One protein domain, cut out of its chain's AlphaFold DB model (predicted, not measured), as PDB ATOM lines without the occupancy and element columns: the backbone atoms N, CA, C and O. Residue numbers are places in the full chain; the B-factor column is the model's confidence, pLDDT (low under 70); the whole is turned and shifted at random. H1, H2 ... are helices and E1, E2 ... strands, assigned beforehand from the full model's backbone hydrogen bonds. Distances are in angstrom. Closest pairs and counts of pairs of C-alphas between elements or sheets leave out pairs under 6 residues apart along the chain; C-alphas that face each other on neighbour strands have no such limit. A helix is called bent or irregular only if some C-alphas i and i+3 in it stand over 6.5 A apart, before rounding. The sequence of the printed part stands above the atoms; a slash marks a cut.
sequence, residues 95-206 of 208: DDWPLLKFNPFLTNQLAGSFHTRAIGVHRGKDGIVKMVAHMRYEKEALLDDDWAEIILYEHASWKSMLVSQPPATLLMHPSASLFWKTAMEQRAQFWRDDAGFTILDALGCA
ATOM      1  N   ASP A  95     -31.149  57.976 -46.933       61.75
ATOM      2  CA  ASP A  95     -31.610  58.539 -48.206       61.75
ATOM      3  C   ASP A  95     -30.753  58.055 -49.390       61.75
ATOM      4  O   ASP A  95     -31.263  57.908 -50.499       61.75
ATOM      5  N   ASP A  96     -29.485  57.714 -49.131       61.03
ATOM      6  CA  ASP A  96     -28.570  57.130 -50.116       61.03
ATOM      7  C   ASP A  96     -28.625  55.599 -50.134       61.03
ATOM      8  O   ASP A  96     -27.970  54.958 -50.958       61.03
ATOM      9  N   TRP A  97     -29.360  54.976 -49.205       64.94
ATOM     10  CA  TRP A  97     -29.409  53.524 -49.132       64.94
ATOM     11  C   TRP A  97     -30.359  53.000 -50.204       64.94
ATOM     12  O   TRP A  97     -31.553  53.317 -50.176       64.94
ATOM     13  N   PRO A  98     -29.884  52.146 -51.132       59.16
ATOM     14  CA  PRO A  98     -30.804  51.416 -51.978       59.16
ATOM     15  C   PRO A  98     -31.739  50.594 -51.086       59.16
ATOM     16  O   PRO A  98     -31.373  50.203 -49.972       59.16
ATOM     17  N   LEU A  99     -32.949  50.339 -51.594       65.00
ATOM     18  CA  LEU A  99     -33.944  49.467 -50.967       65.00
ATOM     19  C   LEU A  99     -33.271  48.272 -50.281       65.00
ATOM     20  O   LEU A  99     -32.414  47.615 -50.878       65.00
ATOM     21  N   LEU A 100     -33.693  48.003 -49.040       78.00
ATOM     22  CA  LEU A 100     -33.283  46.850 -48.239       78.00
ATOM     23  C   LEU A 100     -33.116  45.618 -49.128       78.00
ATOM     24  O   LEU A 100     -34.070  45.166 -49.765       78.00
ATOM     25  N   LYS A 101     -31.906  45.058 -49.134       84.50
ATOM     26  CA  LYS A 101     -31.575  43.885 -49.934       84.50
ATOM     27  C   LYS A 101     -31.172  42.739 -49.019       84.50
ATOM     28  O   LYS A 101     -30.147  42.802 -48.346       84.50
ATOM     29  N   PHE A 102     -31.960  41.670 -49.005       86.75
ATOM     30  CA  PHE A 102     -31.498  40.404 -48.442       86.75
ATOM     31  C   PHE A 102     -30.435  39.790 -49.336       86.75
ATOM     32  O   PHE A 102     -30.467  39.961 -50.557       86.75
ATOM     33  N   ASN A 103     -29.515  39.048 -48.726       91.06
ATOM     34  CA  ASN A 103     -28.542  38.275 -49.473       91.06
ATOM     35  C   ASN A 103     -29.277  37.310 -50.432       91.06
ATOM     36  O   ASN A 103     -30.034  36.445 -49.975       91.06
ATOM     37  N   PRO A 104     -29.087  37.431 -51.763       89.56
ATOM     38  CA  PRO A 104     -29.735  36.554 -52.733       89.56
ATOM     39  C   PRO A 104     -29.376  35.082 -52.534       89.56
ATOM     40  O   PRO A 104     -30.163  34.214 -52.893       89.56
ATOM     41  N   PHE A 105     -28.212  34.794 -51.945       88.25
ATOM     42  CA  PHE A 105     -27.806  33.433 -51.617       88.25
ATOM     43  C   PHE A 105     -28.715  32.813 -50.547       88.25
ATOM     44  O   PHE A 105     -29.117  31.660 -50.677       88.25
ATOM     45  N   LEU A 106     -29.124  33.597 -49.540       84.12
ATOM     46  CA  LEU A 106     -30.096  33.153 -48.535       84.12
ATOM     47  C   LEU A 106     -31.469  32.901 -49.155       84.12
ATOM     48  O   LEU A 106     -32.059  31.845 -48.967       84.12
ATOM     49  N   THR A 107     -31.962  33.875 -49.918       79.12
ATOM     50  CA  THR A 107     -33.342  33.870 -50.430       79.12
ATOM     51  C   THR A 107     -33.568  32.936 -51.614       79.12
ATOM     52  O   THR A 107     -34.716  32.597 -51.883       79.12
ATOM     53  N   ASN A 108     -32.510  32.499 -52.305       84.62
ATOM     54  CA  ASN A 108     -32.632  31.603 -53.455       84.62
ATOM     55  C   ASN A 108     -31.960  30.242 -53.222       84.62
ATOM     56  O   ASN A 108     -32.578  29.211 -53.471       84.62
ATOM     57  N   GLN A 109     -30.700  30.205 -52.775       82.31
ATOM     58  CA  GLN A 109     -29.928  28.955 -52.675       82.31
ATOM     59  C   GLN A 109     -30.151  28.236 -51.348       82.31
ATOM     60  O   GLN A 109     -30.124  27.010 -51.323       82.31
ATOM     61  N   LEU A 110     -30.400  28.986 -50.275       80.31
ATOM     62  CA  LEU A 110     -30.641  28.445 -48.938       80.31
ATOM     63  C   LEU A 110     -32.105  28.578 -48.484       80.31
ATOM     64  O   LEU A 110     -32.415  28.327 -47.322       80.31
ATOM     65  N   ALA A 111     -33.020  28.924 -49.393       76.00
ATOM     66  CA  ALA A 111     -34.426  29.195 -49.077       76.00
ATOM     67  C   ALA A 111     -35.171  27.998 -48.458       76.00
ATOM     68  O   ALA A 111     -36.148  28.185 -47.744       76.00
ATOM     69  N   GLY A 112     -34.714  26.772 -48.737       73.06
ATOM     70  CA  GLY A 112     -35.275  25.550 -48.151       73.06
ATOM     71  C   GLY A 112     -34.830  25.275 -46.713       73.06
ATOM     72  O   GLY A 112     -35.366  24.372 -46.089       73.06
ATOM     73  N   SER A 113     -33.855  26.026 -46.195       76.56
ATOM     74  CA  SER A 113     -33.310  25.848 -44.842       76.56
ATOM     75  C   SER A 113     -33.400  27.126 -44.012       76.56
ATOM     76  O   SER A 113     -33.403  27.061 -42.788       76.56
ATOM     77  N   PHE A 114     -33.495  28.289 -44.661       77.56
ATOM     78  CA  PHE A 114     -33.583  29.585 -44.007       77.56
ATOM     79  C   PHE A 114     -34.824  30.347 -44.435       77.56
ATOM     80  O   PHE A 114     -35.029  30.664 -45.606       77.56
ATOM     81  N   HIS A 115     -35.587  30.750 -43.432       76.88
ATOM     82  CA  HIS A 115     -36.676  31.693 -43.567       76.88
ATOM     83  C   HIS A 115     -36.230  33.027 -42.981       76.88
ATOM     84  O   HIS A 115     -36.084  33.167 -41.767       76.88
ATOM     85  N   THR A 116     -36.013  34.017 -43.844       73.62
ATOM     86  CA  THR A 116     -35.593  35.361 -43.433       73.62
ATOM     87  C   THR A 116     -36.680  36.378 -43.759       73.62
ATOM     88  O   THR A 116     -37.235  36.390 -44.857       73.62
ATOM     89  N   ARG A 117     -36.985  37.262 -42.808       73.31
ATOM     90  CA  ARG A 117     -37.948  38.352 -42.979       73.31
ATOM     91  C   ARG A 117     -37.421  39.636 -42.353       73.31
ATOM     92  O   ARG A 117     -36.969  39.637 -41.213       73.31
ATOM     93  N   ALA A 118     -37.548  40.750 -43.068       72.44
ATOM     94  CA  ALA A 118     -37.270  42.066 -42.499       72.44
ATOM     95  C   ALA A 118     -38.394  42.435 -41.533       72.44
ATOM     96  O   ALA A 118     -39.570  42.397 -41.906       72.44
ATOM     97  N   ILE A 119     -38.034  42.783 -40.301       69.06
ATOM     98  CA  ILE A 119     -38.999  43.225 -39.294       69.06
ATOM     99  C   ILE A 119     -39.069  44.752 -39.262       69.06
ATOM    100  O   ILE A 119     -40.161  45.315 -39.160       69.06
ATOM    101  N   GLY A 120     -37.924  45.426 -39.370       68.12
ATOM    102  CA  GLY A 120     -37.876  46.879 -39.324       68.12
ATOM    103  C   GLY A 120     -36.494  47.450 -39.605       68.12
ATOM    104  O   GLY A 120     -35.471  46.811 -39.367       68.12
ATOM    105  N   VAL A 121     -36.489  48.688 -40.093       71.31
ATOM    106  CA  VAL A 121     -35.295  49.519 -40.253       71.31
ATOM    107  C   VAL A 121     -35.488  50.740 -39.367       71.31
ATOM    108  O   VAL A 121     -36.432  51.504 -39.557       71.31
ATOM    109  N   HIS A 122     -34.634  50.902 -38.363       69.06
ATOM    110  CA  HIS A 122     -34.736  51.957 -37.360       69.06
ATOM    111  C   HIS A 122     -33.588  52.945 -37.509       69.06
ATOM    112  O   HIS A 122     -32.434  52.551 -37.649       69.06
ATOM    113  N   ARG A 123     -33.888  54.240 -37.399       64.12
ATOM    114  CA  ARG A 123     -32.878  55.299 -37.350       64.12
ATOM    115  C   ARG A 123     -32.572  55.654 -35.895       64.12
ATOM    116  O   ARG A 123     -33.461  56.070 -35.155       64.12
ATOM    117  N   GLY A 124     -31.320  55.486 -35.482       60.25
ATOM    118  CA  GLY A 124     -30.809  56.017 -34.221       60.25
ATOM    119  C   GLY A 124     -30.632  57.537 -34.283       60.25
ATOM    120  O   GLY A 124     -30.466  58.105 -35.363       60.25
ATOM    121  N   LYS A 125     -30.640  58.196 -33.118       54.34
ATOM    122  CA  LYS A 125     -30.430  59.653 -32.999       54.34
ATOM    123  C   LYS A 125     -29.074  60.099 -33.563       54.34
ATOM    124  O   LYS A 125     -28.987  61.184 -34.119       54.34
ATOM    125  N   ASP A 126     -28.082  59.212 -33.522       60.72
ATOM    126  CA  ASP A 126     -26.717  59.455 -34.004       60.72
ATOM    127  C   ASP A 126     -26.527  59.101 -35.495       60.72
ATOM    128  O   ASP A 126     -25.407  58.987 -35.976       60.72
ATOM    129  N   GLY A 127     -27.615  58.855 -36.239       57.59
ATOM    130  CA  GLY A 127     -27.557  58.472 -37.659       57.59
ATOM    131  C   GLY A 127     -27.244  56.993 -37.918       57.59
ATOM    132  O   GLY A 127     -27.272  56.556 -39.065       57.59
ATOM    133  N   ILE A 128     -27.013  56.195 -36.871       61.62
ATOM    134  CA  ILE A 128     -26.834  54.742 -36.994       61.62
ATOM    135  C   ILE A 128     -28.159  54.111 -37.413       61.62
ATOM    136  O   ILE A 128     -29.157  54.201 -36.693       61.62
ATOM    137  N   VAL A 129     -28.169  53.431 -38.554       64.56
ATOM    138  CA  VAL A 129     -29.324  52.640 -38.969       64.56
ATOM    139  C   VAL A 129     -29.212  51.246 -38.366       64.56
ATOM    140  O   VAL A 129     -28.200  50.564 -38.506       64.56
ATOM    141  N   LYS A 130     -30.271  50.825 -37.684       70.19
ATOM    142  CA  LYS A 130     -30.408  49.498 -37.096       70.19
ATOM    143  C   LYS A 130     -31.387  48.696 -37.923       70.19
ATOM    144  O   LYS A 130     -32.528  49.111 -38.116       70.19
ATOM    145  N   MET A 131     -30.944  47.548 -38.396       74.50
ATOM    146  CA  MET A 131     -31.783  46.623 -39.137       74.50
ATOM    147  C   MET A 131     -32.155  45.469 -38.218       74.50
ATOM    148  O   MET A 131     -31.270  44.835 -37.647       74.50
ATOM    149  N   VAL A 132     -33.458  45.222 -38.092       74.56
ATOM    150  CA  VAL A 132     -34.019  44.103 -37.339       74.56
ATOM    151  C   VAL A 132     -34.503  43.058 -38.336       74.56
ATOM    152  O   VAL A 132     -35.452  43.303 -39.093       74.56
ATOM    153  N   ALA A 133     -33.867  41.891 -38.334       77.50
ATOM    154  CA  ALA A 133     -34.277  40.756 -39.151       77.50
ATOM    155  C   ALA A 133     -34.765  39.594 -38.278       77.50
ATOM    156  O   ALA A 133     -34.219  39.296 -37.217       77.50
ATOM    157  N   HIS A 134     -35.829  38.946 -38.745       76.19
ATOM    158  CA  HIS A 134     -36.285  37.662 -38.248       76.19
ATOM    159  C   HIS A 134     -35.628  36.594 -39.107       76.19
ATOM    160  O   HIS A 134     -35.773  36.630 -40.332       76.19
ATOM    161  N   MET A 135     -34.933  35.654 -38.483       75.94
ATOM    162  CA  MET A 135     -34.330  34.532 -39.183       75.94
ATOM    163  C   MET A 135     -34.693  33.245 -38.463       75.94
ATOM    164  O   MET A 135     -34.568  33.154 -37.245       75.94
ATOM    165  N   ARG A 136     -35.173  32.267 -39.223       75.81
ATOM    166  CA  ARG A 136     -35.470  30.925 -38.738       75.81
ATOM    167  C   ARG A 136     -34.725  29.922 -39.599       75.81
ATOM    168  O   ARG A 136     -34.842  29.961 -40.822       75.81
ATOM    169  N   TYR A 137     -34.000  29.032 -38.940       77.69
ATOM    170  CA  TYR A 137     -33.360  27.883 -39.558       77.69
ATOM    171  C   TYR A 137     -34.214  26.631 -39.317       77.69
ATOM    172  O   TYR A 137     -34.638  26.383 -38.188       77.69
ATOM    173  N   GLU A 138     -34.507  25.868 -40.367       77.44
ATOM    174  CA  GLU A 138     -35.225  24.593 -40.256       77.44
ATOM    175  C   GLU A 138     -34.223  23.464 -40.022       77.44
ATOM    176  O   GLU A 138     -33.473  23.083 -40.921       77.44
ATOM    177  N   LYS A 139     -34.195  22.924 -38.797       72.56
ATOM    178  CA  LYS A 139     -33.279  21.835 -38.418       72.56
ATOM    179  C   LYS A 139     -33.549  20.559 -39.202       72.56
ATOM    180  O   LYS A 139     -32.645  19.748 -39.369       72.56
ATOM    181  N   GLU A 140     -34.760  20.404 -39.723       76.94
ATOM    182  CA  GLU A 140     -35.146  19.327 -40.626       76.94
ATOM    183  C   GLU A 140     -34.278  19.300 -41.894       76.94
ATOM    184  O   GLU A 140     -34.102  18.235 -42.480       76.94
ATOM    185  N   ALA A 141     -33.664  20.427 -42.279       71.12
ATOM    186  CA  ALA A 141     -32.686  20.472 -43.364       71.12
ATOM    187  C   ALA A 141     -31.402  19.672 -43.067       71.12
ATOM    188  O   ALA A 141     -30.717  19.279 -44.003       71.12
ATOM    189  N   LEU A 142     -31.082  19.405 -41.793       73.25
ATOM    190  CA  LEU A 142     -29.951  18.555 -41.392       73.25
ATOM    191  C   LEU A 142     -30.281  17.057 -41.415       73.25
ATOM    192  O   LEU A 142     -29.385  16.248 -41.204       73.25
ATOM    193  N   LEU A 143     -31.546  16.676 -41.625       79.19
ATOM    194  CA  LEU A 143     -31.934  15.264 -41.756       79.19
ATOM    195  C   LEU A 143     -31.578  14.687 -43.131       79.19
ATOM    196  O   LEU A 143     -31.675  13.481 -43.335       79.19
ATOM    197  N   ASP A 144     -31.232  15.552 -44.079       82.50
ATOM    198  CA  ASP A 144     -30.738  15.183 -45.395       82.50
ATOM    199  C   ASP A 144     -29.207  15.264 -45.368       82.50
ATOM    200  O   ASP A 144     -28.645  16.351 -45.219       82.50
ATOM    201  N   ASP A 145     -28.546  14.110 -45.467       81.69
ATOM    202  CA  ASP A 145     -27.092  13.984 -45.316       81.69
ATOM    203  C   ASP A 145     -26.320  14.842 -46.335       81.69
ATOM    204  O   ASP A 145     -25.324  15.477 -45.977       81.69
ATOM    205  N   ASP A 146     -26.812  14.937 -47.576       81.88
ATOM    206  CA  ASP A 146     -26.180  15.738 -48.633       81.88
ATOM    207  C   ASP A 146     -26.276  17.239 -48.300       81.88
ATOM    208  O   ASP A 146     -25.332  18.012 -48.499       81.88
ATOM    209  N   TRP A 147     -27.417  17.678 -47.762       80.06
ATOM    210  CA  TRP A 147     -27.600  19.064 -47.325       80.06
ATOM    211  C   TRP A 147     -26.835  19.385 -46.045       80.06
ATOM    212  O   TRP A 147     -26.271  20.481 -45.933       80.06
ATOM    213  N   ALA A 148     -26.773  18.447 -45.103       80.00
ATOM    214  CA  ALA A 148     -25.992  18.582 -43.886       80.00
ATOM    215  C   ALA A 148     -24.509  18.781 -44.215       80.00
ATOM    216  O   ALA A 148     -23.892  19.692 -43.665       80.00
ATOM    217  N   GLU A 149     -23.952  18.023 -45.165       83.88
ATOM    218  CA  GLU A 149     -22.568  18.202 -45.616       83.88
ATOM    219  C   GLU A 149     -22.331  19.623 -46.155       83.88
ATOM    220  O   GLU A 149     -21.373  20.293 -45.759       83.88
ATOM    221  N   ILE A 150     -23.234  20.131 -47.001       82.50
ATOM    222  CA  ILE A 150     -23.126  21.479 -47.577       82.50
ATOM    223  C   ILE A 150     -23.167  22.558 -46.488       82.50
ATOM    224  O   ILE A 150     -22.344  23.477 -46.506       82.50
ATOM    225  N   ILE A 151     -24.117  22.468 -45.553       79.38
ATOM    226  CA  ILE A 151     -24.293  23.452 -44.474       79.38
ATOM    227  C   ILE A 151     -23.127  23.394 -43.481       79.38
ATOM    228  O   ILE A 151     -22.620  24.432 -43.042       79.38
ATOM    229  N   LEU A 152     -22.661  22.194 -43.139       81.69
ATOM    230  CA  LEU A 152     -21.592  21.990 -42.165       81.69
ATOM    231  C   LEU A 152     -20.198  22.222 -42.756       81.69
ATOM    232  O   LEU A 152     -19.284  22.497 -41.984       81.69
ATOM    233  N   TYR A 153     -20.037  22.252 -44.085       87.00
ATOM    234  CA  TYR A 153     -18.748  22.477 -44.745       87.00
ATOM    235  C   TYR A 153     -18.013  23.712 -44.199       87.00
ATOM    236  O   TYR A 153     -18.442  24.853 -44.386       87.00
ATOM    237  N   GLU A 154     -16.908  23.490 -43.488       85.12
ATOM    238  CA  GLU A 154     -16.226  24.509 -42.681       85.12
ATOM    239  C   GLU A 154     -15.748  25.701 -43.520       85.12
ATOM    240  O   GLU A 154     -15.950  26.855 -43.152       85.12
ATOM    241  N   HIS A 155     -15.193  25.429 -44.701       85.50
ATOM    242  CA  HIS A 155     -14.560  26.440 -45.553       85.50
ATOM    243  C   HIS A 155     -15.510  27.056 -46.593       85.50
ATOM    244  O   HIS A 155     -15.080  27.578 -47.626       85.50
ATOM    245  N   ALA A 156     -16.819  26.978 -46.359       88.38
ATOM    246  CA  ALA A 156     -17.807  27.633 -47.201       88.38
ATOM    247  C   ALA A 156     -17.673  29.160 -47.098       88.38
ATOM    248  O   ALA A 156     -18.086  29.757 -46.111       88.38
ATOM    249  N   SER A 157     -17.176  29.818 -48.151       88.88
ATOM    250  CA  SER A 157     -17.031  31.284 -48.179       88.88
ATOM    251  C   SER A 157     -18.354  32.037 -48.011       88.88
ATOM    252  O   SER A 157     -18.356  33.175 -47.548       88.88
ATOM    253  N   TRP A 158     -19.490  31.400 -48.321       91.38
ATOM    254  CA  TRP A 158     -20.804  31.994 -48.090       91.38
ATOM    255  C   TRP A 158     -21.143  32.173 -46.606       91.38
ATOM    256  O   TRP A 158     -21.934  33.051 -46.275       91.38
ATOM    257  N   LYS A 159     -20.519  31.411 -45.699       90.88
ATOM    258  CA  LYS A 159     -20.729  31.529 -44.248       90.88
ATOM    259  C   LYS A 159     -20.377  32.922 -43.726       90.88
ATOM    260  O   LYS A 159     -21.069  33.434 -42.858       90.88
ATOM    261  N   SER A 160     -19.361  33.556 -44.309       92.75
ATOM    262  CA  SER A 160     -18.908  34.905 -43.948       92.75
ATOM    263  C   SER A 160     -19.683  36.031 -44.643       92.75
ATOM    264  O   SER A 160     -19.366  37.199 -44.438       92.75
ATOM    265  N   MET A 161     -20.665  35.718 -45.493       94.50
ATOM    266  CA  MET A 161     -21.498  36.747 -46.117       94.50
ATOM    267  C   MET A 161     -22.495  37.300 -45.093       94.50
ATOM    268  O   MET A 161     -23.075  36.550 -44.314       94.50
ATOM    269  N   LEU A 162     -22.754  38.602 -45.140       92.94
ATOM    270  CA  LEU A 162     -23.814  39.273 -44.396       92.94
ATOM    271  C   LEU A 162     -25.193  38.770 -44.838       92.94
ATOM    272  O   LEU A 162     -25.418  38.462 -46.016       92.94
ATOM    273  N   VAL A 163     -26.146  38.747 -43.906       90.12
ATOM    274  CA  VAL A 163     -27.530  38.331 -44.192       90.12
ATOM    275  C   VAL A 163     -28.313  39.364 -45.011       90.12
ATOM    276  O   VAL A 163     -29.194  39.015 -45.800       90.12
ATOM    277  N   SER A 164     -27.982  40.646 -44.858       88.31
ATOM    278  CA  SER A 164     -28.635  41.752 -45.553       88.31
ATOM    279  C   SER A 164     -27.678  42.909 -45.812       88.31
ATOM    280  O   SER A 164     -26.619  43.029 -45.198       88.31
ATOM    281  N   GLN A 165     -28.092  43.784 -46.719       86.56
ATOM    282  CA  GLN A 165     -27.537  45.109 -46.917       86.56
ATOM    283  C   GLN A 165     -28.673  46.129 -46.808       86.56
ATOM    284  O   GLN A 165     -29.651  46.026 -47.555       86.56
ATOM    285  N   PRO A 166     -28.584  47.080 -45.868       82.75
ATOM    286  CA  PRO A 166     -27.531  47.240 -44.848       82.75
ATOM    287  C   PRO A 166     -27.388  46.030 -43.904       82.75
ATOM    288  O   PRO A 166     -28.336  45.240 -43.804       82.75
ATOM    289  N   PRO A 167     -26.234  45.866 -43.229       87.25
ATOM    290  CA  PRO A 167     -26.036  44.768 -42.287       87.25
ATOM    291  C   PRO A 167     -27.155  44.730 -41.242       87.25
ATOM    292  O   PRO A 167     -27.510  45.760 -40.664       87.25
ATOM    293  N   ALA A 168     -27.732  43.547 -41.016       86.12
ATOM    294  CA  ALA A 168     -28.635  43.326 -39.893       86.12
ATOM    295  C   ALA A 168     -27.821  43.475 -38.616       86.12
ATOM    296  O   ALA A 168     -26.938  42.662 -38.391       86.12
ATOM    297  N   THR A 169     -28.082  44.502 -37.810       84.44
ATOM    298  CA  THR A 169     -27.372  44.711 -36.537       84.44
ATOM    299  C   THR A 169     -28.167  44.210 -35.340       84.44
ATOM    300  O   THR A 169     -27.659  44.154 -34.221       84.44
ATOM    301  N   LEU A 170     -29.426  43.831 -35.573       83.06
ATOM    302  CA  LEU A 170     -30.296  43.192 -34.606       83.06
ATOM    303  C   LEU A 170     -30.962  41.964 -35.238       83.06
ATOM    304  O   LEU A 170     -31.636  42.071 -36.267       83.06
ATOM    305  N   LEU A 171     -30.821  40.807 -34.600       80.44
ATOM    306  CA  LEU A 171     -31.644  39.634 -34.890       80.44
ATOM    307  C   LEU A 171     -32.680  39.460 -33.796       80.44
ATOM    308  O   LEU A 171     -32.395  39.676 -32.620       80.44
ATOM    309  N   MET A 172     -33.890  39.089 -34.196       76.62
ATOM    310  CA  MET A 172     -35.001  38.869 -33.280       76.62
ATOM    311  C   MET A 172     -35.408  37.403 -33.288       76.62
ATOM    312  O   MET A 172     -35.587  36.810 -34.355       76.62
ATOM    313  N   HIS A 173     -35.600  36.850 -32.092       73.69
ATOM    314  CA  HIS A 173     -36.000  35.459 -31.921       73.69
ATOM    315  C   HIS A 173     -37.357  35.187 -32.590       73.69
ATOM    316  O   HIS A 173     -38.258  36.029 -32.485       73.69
ATOM    317  N   PRO A 174     -37.583  34.017 -33.216       66.69
ATOM    318  CA  PRO A 174     -38.894  33.688 -33.754       66.69
ATOM    319  C   PRO A 174     -40.063  33.811 -32.777       66.69
ATOM    320  O   PRO A 174     -41.107  34.354 -33.153       66.69
ATOM    321  N   SER A 175     -39.903  33.417 -31.509       66.31
ATOM    322  CA  SER A 175     -40.968  33.602 -30.507       66.31
ATOM    323  C   SER A 175     -41.175  35.068 -30.110       66.31
ATOM    324  O   SER A 175     -42.259  35.440 -29.661       66.31
ATOM    325  N   ALA A 176     -40.181  35.931 -30.344       64.88
ATOM    326  CA  ALA A 176     -40.271  37.355 -30.056       64.88
ATOM    327  C   ALA A 176     -41.151  38.127 -31.055       64.88
ATOM    328  O   ALA A 176     -41.600  39.235 -30.752       64.88
ATOM    329  N   SER A 177     -41.490  37.524 -32.202       61.81
ATOM    330  CA  SER A 177     -42.462  38.073 -33.167       61.81
ATOM    331  C   SER A 177     -43.847  38.331 -32.572       61.81
ATOM    332  O   SER A 177     -44.518  39.265 -33.007       61.81
ATOM    333  N   LEU A 178     -44.238  37.582 -31.534       59.69
ATOM    334  CA  LEU A 178     -45.494  37.782 -30.803       59.69
ATOM    335  C   LEU A 178     -45.487  39.041 -29.927       59.69
ATOM    336  O   LEU A 178     -46.546  39.580 -29.616       59.69
ATOM    337  N   PHE A 179     -44.305  39.510 -29.523       58.69
ATOM    338  CA  PHE A 179     -44.155  40.647 -28.615       58.69
ATOM    339  C   PHE A 179     -43.828  41.952 -29.349       58.69
ATOM    340  O   PHE A 179     -44.051  43.034 -28.801       58.69
ATOM    341  N   TRP A 180     -43.349  41.868 -30.594       54.38
ATOM    342  CA  TRP A 180     -43.014  43.020 -31.427       54.38
ATOM    343  C   TRP A 180     -44.252  43.894 -31.684       54.38
ATOM    344  O   TRP A 180     -45.247  43.426 -32.234       54.38
ATOM    345  N   LYS A 181     -44.187  45.176 -31.292       54.28
ATOM    346  CA  LYS A 181     -45.294  46.166 -31.282       54.28
ATOM    347  C   LYS A 181     -46.375  45.975 -30.210       54.28
ATOM    348  O   LYS A 181     -47.413  46.632 -30.273       54.28
ATOM    349  N   THR A 182     -46.149  45.120 -29.219       60.94
ATOM    350  CA  THR A 182     -47.009  45.041 -28.027       60.94
ATOM    351  C   THR A 182     -46.348  45.748 -26.844       60.94
ATOM    352  O   THR A 182     -45.147  46.008 -26.856       60.94
ATOM    353  N   ALA A 183     -47.097  45.984 -25.763       56.28
ATOM    354  CA  ALA A 183     -46.532  46.461 -24.494       56.28
ATOM    355  C   ALA A 183     -45.489  45.497 -23.878       56.28
ATOM    356  O   ALA A 183     -44.826  45.842 -22.903       56.28
ATOM    357  N   MET A 184     -45.337  44.290 -24.434       56.69
ATOM    358  CA  MET A 184     -44.404  43.260 -23.980       56.69
ATOM    359  C   MET A 184     -43.099  43.234 -24.788       56.69
ATOM    360  O   MET A 184     -42.340  42.283 -24.647       56.69
ATOM    361  N   GLU A 185     -42.807  44.258 -25.600       61.44
ATOM    362  CA  GLU A 185     -41.566  44.360 -26.390       61.44
ATOM    363  C   GLU A 185     -40.298  44.153 -25.542       61.44
ATOM    364  O   GLU A 185     -39.343  43.549 -26.009       61.44
ATOM    365  N   GLN A 186     -40.300  44.532 -24.259       63.56
ATOM    366  CA  GLN A 186     -39.165  44.269 -23.359       63.56
ATOM    367  C   GLN A 186     -38.896  42.779 -23.087       63.56
ATOM    368  O   GLN A 186     -37.842  42.429 -22.567       63.56
ATOM    369  N   ARG A 187     -39.844  41.897 -23.417       65.25
ATOM    370  CA  ARG A 187     -39.703  40.436 -23.326       65.25
ATOM    371  C   ARG A 187     -39.253  39.816 -24.650       65.25
ATOM    372  O   ARG A 187     -38.992  38.616 -24.683       65.25
ATOM    373  N   ALA A 188     -39.180  40.598 -25.730       66.44
ATOM    374  CA  ALA A 188     -38.605  40.142 -26.984       66.44
ATOM    375  C   ALA A 188     -37.094  39.948 -26.810       66.44
ATOM    376  O   ALA A 188     -36.379  40.839 -26.350       66.44
ATOM    377  N   GLN A 189     -36.616  38.763 -27.170       72.94
ATOM    378  CA  GLN A 189     -35.194  38.456 -27.187       72.94
ATOM    379  C   GLN A 189     -34.590  38.978 -28.491       72.94
ATOM    380  O   GLN A 189     -35.040  38.628 -29.588       72.94
ATOM    381  N   PHE A 190     -33.583  39.836 -28.335       75.69
ATOM    382  CA  PHE A 190     -32.789  40.381 -29.425       75.69
ATOM    383  C   PHE A 190     -31.327  40.042 -29.218       75.69
ATOM    384  O   PHE A 190     -30.816  40.101 -28.098       75.69
ATOM    385  N   TRP A 191     -30.644  39.825 -30.329       79.44
ATOM    386  CA  TRP A 191     -29.194  39.764 -30.380       79.44
ATOM    387  C   TRP A 191     -28.676  40.949 -31.156       79.44
ATOM    388  O   TRP A 191     -29.310  41.387 -32.115       79.44
ATOM    389  N   ARG A 192     -27.528  41.471 -30.727       83.69
ATOM    390  CA  ARG A 192     -26.892  42.629 -31.341       83.69
ATOM    391  C   ARG A 192     -25.505  42.271 -31.845       83.69
ATOM    392  O   ARG A 192     -24.716  41.710 -31.095       83.69
ATOM    393  N   ASP A 193     -25.227  42.717 -33.058       84.00
ATOM    394  CA  ASP A 193     -23.889  42.796 -33.627       84.00
ATOM    395  C   ASP A 193     -23.773  44.126 -34.382       84.00
ATOM    396  O   ASP A 193     -24.550  44.391 -35.297       84.00
ATOM    397  N   ASP A 194     -22.835  44.987 -33.991       80.56
ATOM    398  CA  ASP A 194     -22.658  46.294 -34.630       80.56
ATOM    399  C   ASP A 194     -21.976  46.191 -36.012       80.56
ATOM    400  O   ASP A 194     -22.174  47.071 -36.851       80.56
ATOM    401  N   ALA A 195     -21.221  45.116 -36.281       82.94
ATOM    402  CA  ALA A 195     -20.690  44.797 -37.613       82.94
ATOM    403  C   ALA A 195     -21.756  44.147 -38.516       82.94
ATOM    404  O   ALA A 195     -21.707  44.260 -39.746       82.94
ATOM    405  N   GLY A 196     -22.755  43.546 -37.876       87.38
ATOM    406  CA  GLY A 196     -23.919  42.920 -38.467       87.38
ATOM    407  C   GLY A 196     -23.742  41.428 -38.729       87.38
ATOM    408  O   GLY A 196     -22.647  40.941 -38.981       87.38
ATOM    409  N   PHE A 197     -24.858  40.707 -38.692       89.44
ATOM    410  CA  PHE A 197     -24.862  39.248 -38.696       89.44
ATOM    411  C   PHE A 197     -24.493  38.654 -40.061       89.44
ATOM    412  O   PHE A 197     -25.038  39.034 -41.110       89.44
ATOM    413  N   THR A 198     -23.607  37.664 -40.030       91.69
ATOM    414  CA  THR A 198     -23.290  36.782 -41.153       91.69
ATOM    415  C   THR A 198     -24.243  35.587 -41.220       91.69
ATOM    416  O   THR A 198     -25.032  35.329 -40.308       91.69
ATOM    417  N   ILE A 199     -24.182  34.825 -42.316       88.69
ATOM    418  CA  ILE A 199     -24.929  33.567 -42.435       88.69
ATOM    419  C   ILE A 199     -24.463  32.557 -41.372       88.69
ATOM    420  O   ILE A 199     -25.287  31.810 -40.846       88.69
ATOM    421  N   LEU A 200     -23.170  32.540 -41.028       88.12
ATOM    422  CA  LEU A 200     -22.650  31.678 -39.966       88.12
ATOM    423  C   LEU A 200     -23.251  32.025 -38.609       88.12
ATOM    424  O   LEU A 200     -23.677  31.123 -37.891       88.12
ATOM    425  N   ASP A 201     -23.325  33.315 -38.282       87.38
ATOM    426  CA  ASP A 201     -23.917  33.747 -37.017       87.38
ATOM    427  C   ASP A 201     -25.369  33.278 -36.943       87.38
ATOM    428  O   ASP A 201     -25.778  32.691 -35.944       87.38
ATOM    429  N   ALA A 202     -26.115  33.407 -38.046       80.69
ATOM    430  CA  ALA A 202     -27.488  32.922 -38.145       80.69
ATOM    431  C   ALA A 202     -27.630  31.394 -37.987       80.69
ATOM    432  O   ALA A 202     -28.646  30.939 -37.462       80.69
ATOM    433  N   LEU A 203     -26.639  30.593 -38.401       78.44
ATOM    434  CA  LEU A 203     -26.607  29.144 -38.130       78.44
ATOM    435  C   LEU A 203     -26.372  28.848 -36.648       78.44
ATOM    436  O   LEU A 203     -27.007  27.955 -36.090       78.44
ATOM    437  N   GLY A 204     -25.492  29.615 -36.000       74.44
ATOM    438  CA  GLY A 204     -25.256  29.533 -34.556       74.44
ATOM    439  C   GLY A 204     -26.482  29.909 -33.718       74.44
ATOM    440  O   GLY A 204     -26.559  29.545 -32.546       74.44
ATOM    441  N   CYS A 205     -27.466  30.576 -34.330       70.06
ATOM    442  CA  CYS A 205     -28.743  30.923 -33.714       70.06
ATOM    443  C   CYS A 205     -29.768  29.775 -33.689       70.06
ATOM    444  O   CYS A 205     -30.912  29.996 -33.309       70.06
ATOM    445  N   ALA A 206     -29.426  28.563 -34.135       56.38
ATOM    446  CA  ALA A 206     -30.397  27.476 -34.311       56.38
ATOM    447  C   ALA A 206     -31.018  26.936 -33.003       56.38
ATOM    448  O   ALA A 206     -32.050  26.266 -33.057       56.38
TER     449      ALA A 206
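AT A GLANCE: This is residues 95 to 206 of the 208 residues of the protein "F-box domain-containing protein" of Paraphaeosphaeria sporulosa (UniProt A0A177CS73). A long, twisted hairpin of two strands, E1 and E2, has two short strands, E3 and E4, added on the E2 side, and this mixed sheet has H6 on one face and H5 on the opposite face. From the end of E2 the chain swings out through H2 and H3, then folds back to H4, which packs on H6; the turn of the hairpin and H3 make the two ends of the longest axis, and H1 grazes the sheet near the start of E1. The printed part has 112 residues, with six named helices and four named strands in the order H1 E1 E2 H2 H3 H4 E3 H5 E4 H6, and the sheet runs E1, E2, E3, E4. The class is mixed, helices and strands. The whole is compact, with a radius of gyration of the C-alphas of 14.7 A and spans of 46 by 33 by 20 A.

IN THESE COORDINATES: In the sheet, E1 is residues 114 to 123, 26.6 A from its first C-alpha at (-33.583, 29.585, -44.007) to its last at (-32.878, 55.299, -37.350). E2, residues 129 to 137, is 25.1 A long. E3, residues 170 to 172, and E4, residues 190 to 192, have three residues each. H6, residues 199 to 206, is 11.5 A long and ends with C-alpha 206 at (-30.397, 27.476, -34.311). H5 is residues 174 to 178; it is neither bent nor irregular, but only just: C-alphas 175 and 178 are 6.2 A apart. H1 is residues 104 to 109, H2 residues 139 to 143 and H4 residues 157 to 160. H3, residues 145 to 152, is 10.2 A long.

HOW THE PARTS SIT: E1 and E2 form a hairpin and are antiparallel, at 164 degrees; N 117 and O 134 are 2.8 A apart, within hydrogen-bond range. E2 and E3 are parallel at 38 degrees, with N 133 and O 170 at 3.0 A. E3 and E4 are antiparallel at 158 degrees, with N 191 and O 171 at 2.9 A. The edge strands are E1 and E4, and the sheet is twisted, with C-alphas up to 4.1 A off its best plane. E2, H2, H3, H4 and E3 make a strand-helix-strand unit, two parallel neighbour strands with helices between them. H6 is on the sheet at a height of 5.2 A, over none of its strands; its closest C-alphas to E2 are those of Ala 206 and Tyr 137, 6.0 A apart. H5 is on the opposite face at a height of 7.9 A, and the C-alphas of Pro 174 and His 134 are its closest to E2, at 6.5 A. H1 only grazes the sheet, with residues 106 to 108; the closest C-alphas of H1 and E1 are those of Leu 106 and Phe 114, at 6.7 A. H4 and H6 touch, with the closest C-alphas, of Lys 159 and Leu 200, 4.7 A apart. H2 and H3 touch only at the corner, and only just, with 3 pairs of C-alphas within 8 A; the closest are those of Leu 142 and Ala 148, at 4.7 A. H3 and H6 are apart. Every O i to N i+4 pair is within hydrogen-bond range in H1 and H3; the figures are 3 of 4 in H6, and 0 of 1 in H2 and in H5, where 2 of 2 O i to N i+3 pairs are within range in each, while H4 is too short for an O i to N i+4 pair.

THE WHOLE: The two C-alphas farthest apart, of Lys 125 and Asp 145, are 47.4 A apart. The printed part has no cut. The link from H5 to E4, 11 residues, is long. Residues 101 to 102 pair with residues 164 to 165, antiparallel, outside the named strands. The mean pLDDT of the printed part is 76.0; it is under 70 in residues 95 to 99, 119 to 120, 122 to 129, 174 to 188 and 206.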